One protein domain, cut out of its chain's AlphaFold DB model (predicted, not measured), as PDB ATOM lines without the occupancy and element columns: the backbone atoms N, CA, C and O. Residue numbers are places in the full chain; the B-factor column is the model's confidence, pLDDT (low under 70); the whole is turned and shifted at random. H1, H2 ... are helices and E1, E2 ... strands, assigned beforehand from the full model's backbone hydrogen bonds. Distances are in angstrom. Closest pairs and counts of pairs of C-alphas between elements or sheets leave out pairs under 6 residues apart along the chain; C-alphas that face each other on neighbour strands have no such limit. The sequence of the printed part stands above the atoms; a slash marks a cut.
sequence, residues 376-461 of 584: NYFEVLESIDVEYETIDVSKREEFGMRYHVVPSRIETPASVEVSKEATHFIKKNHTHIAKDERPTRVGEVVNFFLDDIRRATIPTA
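This is residues 376 to 461 of the 584 residues of the protein "AlNc14C80G5247 protein" of Albugo laibachii Nc14 (UniProt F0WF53). A long two-stranded hairpin, E1 and E2, has the helix H3 packed along E2, while the short helices H1 and H2 sit by the beginning of H3. A second, small hairpin, E3 and E4, makes a separate arm, and the tip of the long hairpin, residues 395 to 400, sticks out. The printed part has 86 residues, with three named helices and four named strands in the order H1 E1 E2 H2 E3 E4 H3; both two-stranded sheets are antiparallel and the class is mixed. The whole is loose, with a radius of gyration of the C-alphas of 16.9 A, and flat, spanning 48 by 39 by 21 A.

H1, residues 377 to 382, begins at C-alpha 377 (-52.768, -0.575, 20.620). E1, residues 385 to 392, is 22.8 A long, and E2, residues 403 to 411, 23.4 A. H2 is residues 414 to 417, E3 residues 426 to 429 and E4 residues 432 to 435. H3, residues 442 to 457, is 23.1 A long and ends at C-alpha 457 (-25.529, -7.469, 17.975).

In the hairpin E1 and E2, N 389 and O 406 are 2.8 A apart, within hydrogen-bond range. The closest C-alphas of E2 and H3, Pro 407 and Ile 453, are 5.4 A apart; E1 and H3 are near each other, with 5 pairs of C-alphas within 10 A. H3 touches H2 with residues 442 to 443 alone, closest at C-alphas 417 and 443, 5.2 A. In the hairpin E3 and E4, N 427 and O 434 are 2.8 A apart; E3 and H3 are apart. Every O i to N i+4 pair is within hydrogen-bond range in H1, 10 of 12 in H3; H2 is too short for one.

The farthest C-alphas, Glu 398 and Lys 420, are 50.6 A apart. The printed part has no cut and no long link. pLDDT is under 70 at residues 427 to 434 and 457 to 461.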
ATOM      1  N   ASN A 376     -56.011   1.974  17.909       76.50
ATOM      2  CA  ASN A 376     -55.898   0.879  18.870       76.50
ATOM      3  C   ASN A 376     -54.420   0.501  19.116       76.50
ATOM      4  O   ASN A 376     -53.548   0.792  18.300       76.50
ATOM      5  N   TYR A 377     -54.129  -0.165  20.238       80.25
ATOM      6  CA  TYR A 377     -52.768  -0.575  20.620       80.25
ATOM      7  C   TYR A 377     -51.961  -1.248  19.493       80.25
ATOM      8  O   TYR A 377     -50.768  -0.982  19.357       80.25
ATOM      9  N   PHE A 378     -52.600  -2.103  18.690       80.31
ATOM     10  CA  PHE A 378     -51.955  -2.811  17.586       80.31
ATOM     11  C   PHE A 378     -51.760  -1.927  16.351       80.31
ATOM     12  O   PHE A 378     -50.702  -2.011  15.754       80.31
ATOM     13  N   GLU A 379     -52.680  -1.010  16.034       81.88
ATOM     14  CA  GLU A 379     -52.490  -0.027  14.948       81.88
ATOM     15  C   GLU A 379     -51.287   0.897  15.221       81.88
ATOM     16  O   GLU A 379     -50.528   1.235  14.316       81.88
ATOM     17  N   VAL A 380     -51.068   1.289  16.483       83.56
ATOM     18  CA  VAL A 380     -49.872   2.065  16.861       83.56
ATOM     19  C   VAL A 380     -48.613   1.188  16.819       83.56
ATOM     20  O   VAL A 380     -47.556   1.668  16.415       83.56
ATOM     21  N   LEU A 381     -48.709  -0.091  17.198       84.19
ATOM     22  CA  LEU A 381     -47.594  -1.042  17.122       84.19
ATOM     23  C   LEU A 381     -47.191  -1.344  15.665       84.19
ATOM     24  O   LEU A 381     -46.004  -1.401  15.380       84.19
ATOM     25  N   GLU A 382     -48.158  -1.473  14.753       85.75
ATOM     26  CA  GLU A 382     -47.962  -1.665  13.306       85.75
ATOM     27  C   GLU A 382     -47.291  -0.464  12.624       85.75
ATOM     28  O   GLU A 382     -46.718  -0.614  11.550       85.75
ATOM     29  N   SER A 383     -47.316   0.722  13.245       87.44
ATOM     30  CA  SER A 383     -46.578   1.891  12.746       87.44
ATOM     31  C   SER A 383     -45.072   1.856  13.044       87.44
ATOM     32  O   SER A 383     -44.332   2.683  12.517       87.44
ATOM     33  N   ILE A 384     -44.604   0.923  13.882       88.88
ATOM     34  CA  ILE A 384     -43.177   0.697  14.130       88.88
ATOM     35  C   ILE A 384     -42.627  -0.181  13.006       88.88
ATOM     36  O   ILE A 384     -43.040  -1.332  12.876       88.88
ATOM     37  N   ASP A 385     -41.651   0.327  12.254       89.50
ATOM     38  CA  ASP A 385     -40.937  -0.483  11.266       89.50
ATOM     39  C   ASP A 385     -39.711  -1.150  11.907       89.50
ATOM     40  O   ASP A 385     -39.012  -0.553  12.734       89.50
ATOM     41  N   VAL A 386     -39.455  -2.408  11.554       88.12
ATOM     42  CA  VAL A 386     -38.353  -3.212  12.099       88.12
ATOM     43  C   VAL A 386     -37.655  -3.923  10.951       88.12
ATOM     44  O   VAL A 386     -38.198  -4.842  10.340       88.12
ATOM     45  N   GLU A 387     -36.410  -3.533  10.694       89.69
ATOM     46  CA  GLU A 387     -35.560  -4.226   9.735       89.69
ATOM     47  C   GLU A 387     -34.951  -5.472  10.382       89.69
ATOM     48  O   GLU A 387     -34.527  -5.468  11.547       89.69
ATOM     49  N   TYR A 388     -34.850  -6.536   9.589       87.50
ATOM     50  CA  TYR A 388     -34.252  -7.798   9.998       87.50
ATOM     51  C   TYR A 388     -33.065  -8.149   9.104       87.50
ATOM     52  O   TYR A 388     -33.177  -8.188   7.879       87.50
ATOM     53  N   GLU A 389     -31.937  -8.482   9.723       86.88
ATOM     54  CA  GLU A 389     -30.779  -9.052   9.046       86.88
ATOM     55  C   GLU A 389     -30.858 -10.584   9.080       86.88
ATOM     56  O   GLU A 389     -31.234 -11.198  10.084       86.88
ATOM     57  N   THR A 390     -30.489 -11.219   7.967       85.19
ATOM     58  CA  THR A 390     -30.427 -12.678   7.851       85.19
ATOM     59  C   THR A 390     -28.972 -13.128   7.866       85.19
ATOM     60  O   THR A 390     -28.261 -12.990   6.876       85.19
ATOM     61  N   ILE A 391     -28.531 -13.700   8.986       82.69
ATOM     62  CA  ILE A 391     -27.166 -14.207   9.149       82.69
ATOM     63  C   ILE A 391     -27.122 -15.668   8.690       82.69
ATOM     64  O   ILE A 391     -27.775 -16.531   9.284       82.69
ATOM     65  N   ASP A 392     -26.327 -15.969   7.663       84.12
ATOM     66  CA  ASP A 392     -26.059 -17.349   7.253       84.12
ATOM     67  C   ASP A 392     -25.153 -18.060   8.278       84.12
ATOM     68  O   ASP A 392     -24.070 -17.591   8.638       84.12
ATOM     69  N   VAL A 393     -25.620 -19.208   8.775       83.38
ATOM     70  CA  VAL A 393     -24.926 -20.061   9.750       83.38
ATOM     71  C   VAL A 393     -24.756 -21.502   9.243       83.38
ATOM     72  O   VAL A 393     -24.494 -22.437  10.012       83.38
ATOM     73  N   SER A 394     -24.829 -21.680   7.922       79.81
ATOM     74  CA  SER A 394     -24.662 -22.929   7.160       79.81
ATOM     75  C   SER A 394     -23.197 -23.390   7.074       79.81
ATOM     76  O   SER A 394     -22.679 -23.714   6.012       79.81
ATOM     77  N   LYS A 395     -22.494 -23.454   8.212       75.12
ATOM     78  CA  LYS A 395     -21.068 -23.843   8.286       75.12
ATOM     79  C   LYS A 395     -20.764 -25.295   7.896       75.12
ATOM     80  O   LYS A 395     -19.597 -25.672   7.835       75.12
ATOM     81  N   ARG A 396     -21.798 -26.120   7.741       77.81
ATOM     82  CA  ARG A 396     -21.735 -27.564   7.509       77.81
ATOM     83  C   ARG A 396     -22.893 -27.952   6.599       77.81
ATOM     84  O   ARG A 396     -24.049 -27.817   6.996       77.81
ATOM     85  N   GLU A 397     -22.574 -28.448   5.412       75.50
ATOM     86  CA  GLU A 397     -23.558 -28.818   4.387       75.50
ATOM     87  C   GLU A 397     -24.491 -29.952   4.852       75.50
ATOM     88  O   GLU A 397     -25.693 -29.915   4.596       75.50
ATOM     89  N   GLU A 398     -23.969 -30.884   5.660       79.06
ATOM     90  CA  GLU A 398     -24.705 -31.984   6.313       79.06
ATOM     91  C   GLU A 398     -25.926 -31.541   7.145       79.06
ATOM     92  O   GLU A 398     -26.837 -32.338   7.370       79.06
ATOM     93  N   PHE A 399     -25.981 -30.280   7.591       80.81
ATOM     94  CA  PHE A 399     -27.088 -29.742   8.393       80.81
ATOM     95  C   PHE A 399     -28.047 -28.841   7.600       80.81
ATOM     96  O   PHE A 399     -28.978 -28.275   8.183       80.81
ATOM     97  N   GLY A 400     -27.852 -28.742   6.282       74.81
ATOM     98  CA  GLY A 400     -28.651 -27.927   5.371       74.81
ATOM     99  C   GLY A 400     -28.437 -26.419   5.530       74.81
ATOM    100  O   GLY A 400     -27.697 -25.953   6.401       74.81
ATOM    101  N   MET A 401     -29.122 -25.644   4.681       82.12
ATOM    102  CA  MET A 401     -29.133 -24.183   4.794       82.12
ATOM    103  C   MET A 401     -29.801 -23.772   6.104       82.12
ATOM    104  O   MET A 401     -30.910 -24.214   6.420       82.12
ATOM    105  N   ARG A 402     -29.120 -22.923   6.866       83.38
ATOM    106  CA  ARG A 402     -29.542 -22.465   8.185       83.38
ATOM    107  C   ARG A 402     -29.275 -20.982   8.309       83.38
ATOM    108  O   ARG A 402     -28.134 -20.537   8.243       83.38
ATOM    109  N   TYR A 403     -30.344 -20.251   8.572       80.25
ATOM    110  CA  TYR A 403     -30.318 -18.810   8.736       80.25
ATOM    111  C   TYR A 403     -30.721 -18.442  10.161       80.25
ATOM    112  O   TYR A 403     -31.682 -19.002  10.700       80.25
ATOM    113  N   HIS A 404     -30.003 -17.491  10.754       79.94
ATOM    114  CA  HIS A 404     -30.418 -16.795  11.961       79.94
ATOM    115  C   HIS A 404     -30.918 -15.405  11.567       79.94
ATOM    116  O   HIS A 404     -30.125 -14.511  11.288       79.94
ATOM    117  N   VAL A 405     -32.240 -15.241  11.541       81.81
ATOM    118  CA  VAL A 405     -32.870 -13.927  11.381       81.81
ATOM    119  C   VAL A 405     -32.791 -13.187  12.716       81.81
ATOM    120  O   VAL A 405     -33.101 -13.772  13.761       81.81
ATOM    121  N   VAL A 406     -32.354 -11.932  12.685       83.12
ATOM    122  CA  VAL A 406     -32.226 -11.054  13.855       83.12
ATOM    123  C   VAL A 406     -32.725  -9.645  13.530       83.12
ATOM    124  O   VAL A 406     -32.540  -9.203  12.399       83.12
ATOM    125  N   PRO A 407     -33.341  -8.916  14.477       87.19
ATOM    126  CA  PRO A 407     -33.644  -7.506  14.264       87.19
ATOM    127  C   PRO A 407     -32.331  -6.711  14.226       87.19
ATOM    128  O   PRO A 407     -31.491  -6.852  15.121       87.19
ATOM    129  N   SER A 408     -32.151  -5.895  13.192       86.88
ATOM    130  CA  SER A 408     -30.954  -5.065  12.983       86.88
ATOM    131  C   SER A 408     -31.218  -3.593  13.291       86.88
ATOM    132  O   SER A 408     -30.363  -2.917  13.868       86.88
ATOM    133  N   ARG A 409     -32.413  -3.100  12.945       88.50
ATOM    134  CA  ARG A 409     -32.809  -1.696  13.070       88.50
ATOM    135  C   ARG A 409     -34.298  -1.592  13.388       88.50
ATOM    136  O   ARG A 409     -35.080  -2.476  13.063       88.50
ATOM    137  N   ILE A 410     -34.675  -0.503  14.047       90.38
ATOM    138  CA  ILE A 410     -36.061  -0.140  14.338       90.38
ATOM    139  C   ILE A 410     -36.244   1.336  13.988       90.38
ATOM    140  O   ILE A 410     -35.454   2.175  14.425       90.38
ATOM    141  N   GLU A 411     -37.276   1.650  13.212       90.44
ATOM    142  CA  GLU A 411     -37.752   3.014  13.013       90.44
ATOM    143  C   GLU A 411     -39.028   3.209  13.836       90.44
ATOM    144  O   GLU A 411     -39.994   2.458  13.735       90.44
ATOM    145  N   THR A 412     -39.021   4.210  14.716       88.94
ATOM    146  CA  THR A 412     -40.147   4.512  15.606       88.94
ATOM    147  C   THR A 412     -40.695   5.892  15.256       88.94
ATOM    148  O   THR A 412     -40.002   6.886  15.487       88.94
ATOM    149  N   PRO A 413     -41.921   5.996  14.713       88.81
ATOM    150  CA  PRO A 413     -42.552   7.288  14.481       88.81
ATOM    151  C   PRO A 413     -42.775   8.062  15.783       88.81
ATOM    152  O   PRO A 413     -43.118   7.483  16.816       88.81
ATOM    153  N   ALA A 414     -42.694   9.393  15.726       85.31
ATOM    154  CA  ALA A 414     -42.920  10.260  16.889       85.31
ATOM    155  C   ALA A 414     -44.316  10.083  17.535       85.31
ATOM    156  O   ALA A 414     -44.490  10.340  18.725       85.31
ATOM    157  N   SER A 415     -45.308   9.598  16.777       82.75
ATOM    158  CA  SER A 415     -46.637   9.223  17.283       82.75
ATOM    159  C   SER A 415     -46.598   8.094  18.320       82.75
ATOM    160  O   SER A 415     -47.449   8.064  19.208       82.75
ATOM    161  N   VAL A 416     -45.612   7.193  18.251       86.19
ATOM    162  CA  VAL A 416     -45.448   6.069  19.186       86.19
ATOM    163  C   VAL A 416     -44.942   6.550  20.547       86.19
ATOM    164  O   VAL A 416     -45.440   6.091  21.575       86.19
ATOM    165  N   GLU A 417     -44.008   7.508  20.575       81.69
ATOM    166  CA  GLU A 417     -43.462   8.072  21.821       81.69
ATOM    167  C   GLU A 417     -44.524   8.816  22.642       81.69
ATOM    168  O   GLU A 417     -44.571   8.698  23.868       81.69
ATOM    169  N   VAL A 418     -45.407   9.562  21.968       83.19
ATOM    170  CA  VAL A 418     -46.498  10.317  22.614       83.19
ATOM    171  C   VAL A 418     -47.765   9.486  22.841       83.19
ATOM    172  O   VAL A 418     -48.713   9.972  23.468       83.19
ATOM    173  N   SER A 419     -47.803   8.240  22.353       82.81
ATOM    174  CA  SER A 419     -48.976   7.378  22.468       82.81
ATOM    175  C   SER A 419     -49.279   7.009  23.920       82.81
ATOM    176  O   SER A 419     -48.404   6.683  24.729       82.81
ATOM    177  N   LYS A 420     -50.571   7.036  24.252       85.38
ATOM    178  CA  LYS A 420     -51.103   6.597  25.549       85.38
ATOM    179  C   LYS A 420     -51.656   5.174  25.502       85.38
ATOM    180  O   LYS A 420     -52.036   4.662  26.555       85.38
ATOM    181  N   GLU A 421     -51.671   4.545  24.325       84.38
ATOM    182  CA  GLU A 421     -52.161   3.184  24.151       84.38
ATOM    183  C   GLU A 421     -51.325   2.196  24.964       84.38
ATOM    184  O   GLU A 421     -50.088   2.204  24.930       84.38
ATOM    185  N   ALA A 422     -52.016   1.338  25.717       83.75
ATOM    186  CA  ALA A 422     -51.398   0.361  26.598       83.75
ATOM    187  C   ALA A 422     -52.239  -0.914  26.697       83.75
ATOM    188  O   ALA A 422     -53.467  -0.854  26.732       83.75
ATOM    189  N   THR A 423     -51.583  -2.071  26.804       79.44
ATOM    190  CA  THR A 423     -52.255  -3.367  26.951       79.44
ATOM    191  C   THR A 423     -51.683  -4.177  28.108       79.44
ATOM    192  O   THR A 423     -50.502  -4.081  28.441       79.44
ATOM    193  N   HIS A 424     -52.518  -4.999  28.739       74.69
ATOM    194  CA  HIS A 424     -52.060  -5.946  29.752       74.69
ATOM    195  C   HIS A 424     -51.528  -7.208  29.072       74.69
ATOM    196  O   HIS A 424     -52.308  -8.061  28.641       74.69
ATOM    197  N   PHE A 425     -50.204  -7.352  29.018       75.19
ATOM    198  CA  PHE A 425     -49.585  -8.609  28.610       75.19
ATOM    199  C   PHE A 425     -49.884  -9.739  29.601       75.19
ATOM    200  O   PHE A 425     -50.252  -9.523  30.758       75.19
ATOM    201  N   ILE A 426     -49.729 -10.976  29.131       73.06
ATOM    202  CA  ILE A 426     -49.911 -12.175  29.945       73.06
ATOM    203  C   ILE A 426     -48.559 -12.592  30.525       73.06
ATOM    204  O   ILE A 426     -47.618 -12.893  29.793       73.06
ATOM    205  N   LYS A 427     -48.477 -12.658  31.853       65.12
ATOM    206  CA  LYS A 427     -47.300 -13.088  32.604       65.12
ATOM    207  C   LYS A 427     -47.480 -14.520  33.094       65.12
ATOM    208  O   LYS A 427     -48.408 -14.831  33.845       65.12
ATOM    209  N   LYS A 428     -46.555 -15.397  32.702       55.44
ATOM    210  CA  LYS A 428     -46.487 -16.780  33.179       55.44
ATOM    211  C   LYS A 428     -45.506 -16.899  34.347       55.44
ATOM    212  O   LYS A 428     -44.295 -16.840  34.160       55.44
ATOM    213  N   ASN A 429     -46.047 -17.134  35.536       62.22
ATOM    214  CA  ASN A 429     -45.306 -17.623  36.697       62.22
ATOM    215  C   ASN A 429     -45.347 -19.166  36.716       62.22
ATOM    216  O   ASN A 429     -46.177 -19.770  36.042       62.22
ATOM    217  N   HIS A 430     -44.488 -19.815  37.516       47.59
ATOM    218  CA  HIS A 430     -44.279 -21.281  37.517       47.59
ATOM    219  C   HIS A 430     -45.567 -22.136  37.571       47.59
ATOM    220  O   HIS A 430     -45.573 -23.263  37.082       47.59
ATOM    221  N   THR A 431     -46.645 -21.646  38.187       52.09
ATOM    222  CA  THR A 431     -47.926 -22.368  38.311       52.09
ATOM    223  C   THR A 431     -49.149 -21.523  37.954       52.09
ATOM    224  O   THR A 431     -50.269 -21.944  38.232       52.09
ATOM    225  N   HIS A 432     -48.969 -20.309  37.423       50.12
ATOM    226  CA  HIS A 432     -50.082 -19.385  37.205       50.12
ATOM    227  C   HIS A 432     -49.840 -18.467  36.010       50.12
ATOM    228  O   HIS A 432     -48.806 -17.804  35.919       50.12
ATOM    229  N   ILE A 433     -50.841 -18.384  35.136       63.31
ATOM    230  CA  ILE A 433     -50.913 -17.437  34.028       63.31
ATOM    231  C   ILE A 433     -51.807 -16.282  34.490       63.31
ATOM    232  O   ILE A 433     -53.005 -16.462  34.681       63.31
ATOM    233  N   ALA A 434     -51.218 -15.112  34.724       69.25
ATOM    234  CA  ALA A 434     -51.936 -13.891  35.088       69.25
ATOM    235  C   ALA A 434     -51.840 -12.862  33.955       69.25
ATOM    236  O   ALA A 434     -50.902 -12.896  33.163       69.25
ATOM    237  N   LYS A 435     -52.768 -11.904  33.905       70.00
ATOM    238  CA  LYS A 435     -52.471 -10.615  33.261       70.00
ATOM    239  C   LYS A 435     -51.460  -9.877  34.143       70.00
ATOM    240  O   LYS A 435     -51.556  -9.986  35.364       70.00
ATOM    241  N   ASP A 436     -50.496  -9.177  33.553       70.69
ATOM    242  CA  ASP A 436     -49.600  -8.323  34.335       70.69
ATOM    243  C   ASP A 436     -50.418  -7.194  34.990       70.69
ATOM    244  O   ASP A 436     -51.394  -6.706  34.414       70.69
ATOM    245  N   GLU A 437     -50.061  -6.814  36.216       75.56
ATOM    246  CA  GLU A 437     -50.825  -5.852  37.024       75.56
ATOM    247  C   GLU A 437     -50.775  -4.448  36.406       75.56
ATOM    248  O   GLU A 437     -51.733  -3.678  36.498       75.56
ATOM    249  N   ARG A 438     -49.673  -4.139  35.714       83.56
ATOM    250  CA  ARG A 438     -49.464  -2.903  34.960       83.56
ATOM    251  C   ARG A 438     -49.678  -3.155  33.458       83.56
ATOM    252  O   ARG A 438     -49.050  -4.065  32.919       83.56
ATOM    253  N   PRO A 439     -50.474  -2.332  32.751       80.44
ATOM    254  CA  PRO A 439     -50.503  -2.357  31.294       80.44
ATOM    255  C   PRO A 439     -49.211  -1.745  30.730       80.44
ATOM    256  O   PRO A 439     -48.744  -0.706  31.202       80.44
ATOM    257  N   THR A 440     -48.637  -2.379  29.713       82.56
ATOM    258  CA  THR A 440     -47.441  -1.903  29.008       82.56
ATOM    259  C   THR A 440     -47.852  -0.978  27.869       82.56
ATOM    260  O   THR A 440     -48.757  -1.316  27.108       82.56
ATOM    261  N   ARG A 441     -47.207   0.188  27.752       87.00
ATOM    262  CA  ARG A 441     -47.431   1.145  26.653       87.00
ATOM    263  C   ARG A 441     -46.704   0.732  25.378       87.00
ATOM    264  O   ARG A 441     -45.649   0.112  25.461       87.00
ATOM    265  N   VAL A 442     -47.182   1.169  24.212       85.81
ATOM    266  CA  VAL A 442     -46.500   0.878  22.932       85.81
ATOM    267  C   VAL A 442     -45.057   1.417  22.920       85.81
ATOM    268  O   VAL A 442     -44.133   0.680  22.590       85.81
ATOM    269  N   GLY A 443     -44.821   2.637  23.417       85.00
ATOM    270  CA  GLY A 443     -43.462   3.181  23.592       85.00
ATOM    271  C   GLY A 443     -42.577   2.413  24.594       85.00
ATOM    272  O   GLY A 443     -41.352   2.474  24.518       85.00
ATOM    273  N   GLU A 444     -43.153   1.627  25.513       85.81
ATOM    274  CA  GLU A 444     -42.377   0.704  26.358       85.81
ATOM    275  C   GLU A 444     -41.935  -0.541  25.563       85.81
ATOM    276  O   GLU A 444     -40.843  -1.048  25.807       85.81
ATOM    277  N   VAL A 445     -42.704  -0.981  24.556       85.69
ATOM    278  CA  VAL A 445     -42.328  -2.099  23.665       85.69
ATOM    279  C   VAL A 445     -41.162  -1.745  22.742       85.69
ATOM    280  O   VAL A 445     -40.309  -2.596  22.501       85.69
ATOM    281  N   VAL A 446     -41.045  -0.486  22.305       86.06
ATOM    282  CA  VAL A 446     -39.870   0.006  21.551       86.06
ATOM    283  C   VAL A 446     -38.567  -0.295  22.306       86.06
ATOM    284  O   VAL A 446     -37.586  -0.735  21.712       86.06
ATOM    285  N   ASN A 447     -38.565  -0.158  23.637       86.31
ATOM    286  CA  ASN A 447     -37.399  -0.494  24.457       86.31
ATOM    287  C   ASN A 447     -37.079  -1.998  24.454       86.31
ATOM    288  O   ASN A 447     -35.905  -2.359  24.519       86.31
ATOM    289  N   PHE A 448     -38.085  -2.875  24.338       86.50
ATOM    290  CA  PHE A 448     -37.869  -4.318  24.198       86.50
ATOM    291  C   PHE A 448     -37.260  -4.671  22.835       86.50
ATOM    292  O   PHE A 448     -36.310  -5.449  22.797       86.50
ATOM    293  N   PHE A 449     -37.720  -4.047  21.745       85.56
ATOM    294  CA  PHE A 449     -37.098  -4.207  20.424       85.56
ATOM    295  C   PHE A 449     -35.649  -3.698  20.405       85.56
ATOM    296  O   PHE A 449     -34.762  -4.388  19.905       85.56
ATOM    297  N   LEU A 450     -35.371  -2.538  21.013       86.44
ATOM    298  CA  LEU A 450     -34.004  -2.022  21.168       86.44
ATOM    299  C   LEU A 450     -33.123  -2.959  22.011       86.44
ATOM    300  O   LEU A 450     -31.946  -3.146  21.703       86.44
ATOM    301  N   ASP A 451     -33.677  -3.578  23.055       85.62
ATOM    302  CA  ASP A 451     -32.999  -4.630  23.813       85.62
ATOM    303  C   ASP A 451     -32.734  -5.887  22.977       85.62
ATOM    304  O   ASP A 451     -31.679  -6.496  23.138       85.62
ATOM    305  N   ASP A 452     -33.640  -6.279  22.080       82.56
ATOM    306  CA  ASP A 452     -33.436  -7.424  21.190       82.56
ATOM    307  C   ASP A 452     -32.394  -7.145  20.101       82.56
ATOM    308  O   ASP A 452     -31.538  -7.999  19.875       82.56
ATOM    309  N   ILE A 453     -32.350  -5.936  19.531       84.81
ATOM    310  CA  ILE A 453     -31.261  -5.493  18.639       84.81
ATOM    311  C   ILE A 453     -29.918  -5.499  19.394       84.81
ATOM    312  O   ILE A 453     -28.920  -6.036  18.903       84.81
ATOM    313  N   ARG A 454     -29.877  -4.988  20.635       83.50
ATOM    314  CA  ARG A 454     -28.685  -5.087  21.505       83.50
ATOM    315  C   ARG A 454     -28.291  -6.541  21.789       83.50
ATOM    316  O   ARG A 454     -27.108  -6.867  21.776       83.50
ATOM    317  N   ARG A 455     -29.255  -7.437  22.028       78.94
ATOM    318  CA  ARG A 455     -29.000  -8.874  22.246       78.94
ATOM    319  C   ARG A 455     -28.508  -9.586  20.983       78.94
ATOM    320  O   ARG A 455     -27.668 -10.475  21.106       78.94
ATOM    321  N   ALA A 456     -28.998  -9.201  19.807       72.00
ATOM    322  CA  ALA A 456     -28.600  -9.750  18.513       72.00
ATOM    323  C   ALA A 456     -27.181  -9.328  18.095       72.00
ATOM    324  O   ALA A 456     -26.404 -10.153  17.614       72.00
ATOM    325  N   THR A 457     -26.836  -8.058  18.322       66.06
ATOM    326  CA  THR A 457     -25.529  -7.469  17.975       66.06
ATOM    327  C   THR A 457     -24.386  -7.924  18.887       66.06
ATOM    328  O   THR A 457     -23.224  -7.877  18.482       66.06
ATOM    329  N   ILE A 458     -24.673  -8.444  20.090       66.81
ATOM    330  CA  ILE A 458     -23.681  -9.203  20.868       66.81
ATOM    331  C   ILE A 458     -23.269 -10.419  20.025       66.81
ATOM    332  O   ILE A 458     -24.117 -11.279  19.787       66.81
ATOM    333  N   PRO A 459     -21.985 -10.576  19.626       58.72
ATOM    334  CA  PRO A 459     -21.603 -11.588  18.648       58.72
ATOM    335  C   PRO A 459     -22.039 -12.966  19.120       58.72
ATOM    336  O   PRO A 459     -21.509 -13.447  20.135       58.72
ATOM    337  N   THR A 460     -23.012 -13.563  18.421       57.97
ATOM    338  CA  THR A 460     -23.612 -14.836  18.823       57.97
ATOM    339  C   THR A 460     -22.486 -15.841  18.999       57.97
ATOM    340  O   THR A 460     -21.774 -16.160  18.046       57.97
ATOM    341  N   ALA A 461     -22.257 -16.266  20.247       57.38
ATOM    342  CA  ALA A 461     -21.105 -17.093  20.577       57.38
ATOM    343  C   ALA A 461     -21.100 -18.319  19.657       57.38
ATOM    344  O   ALA A 461     -22.144 -18.951  19.501       57.38
TER     345      ALA A 461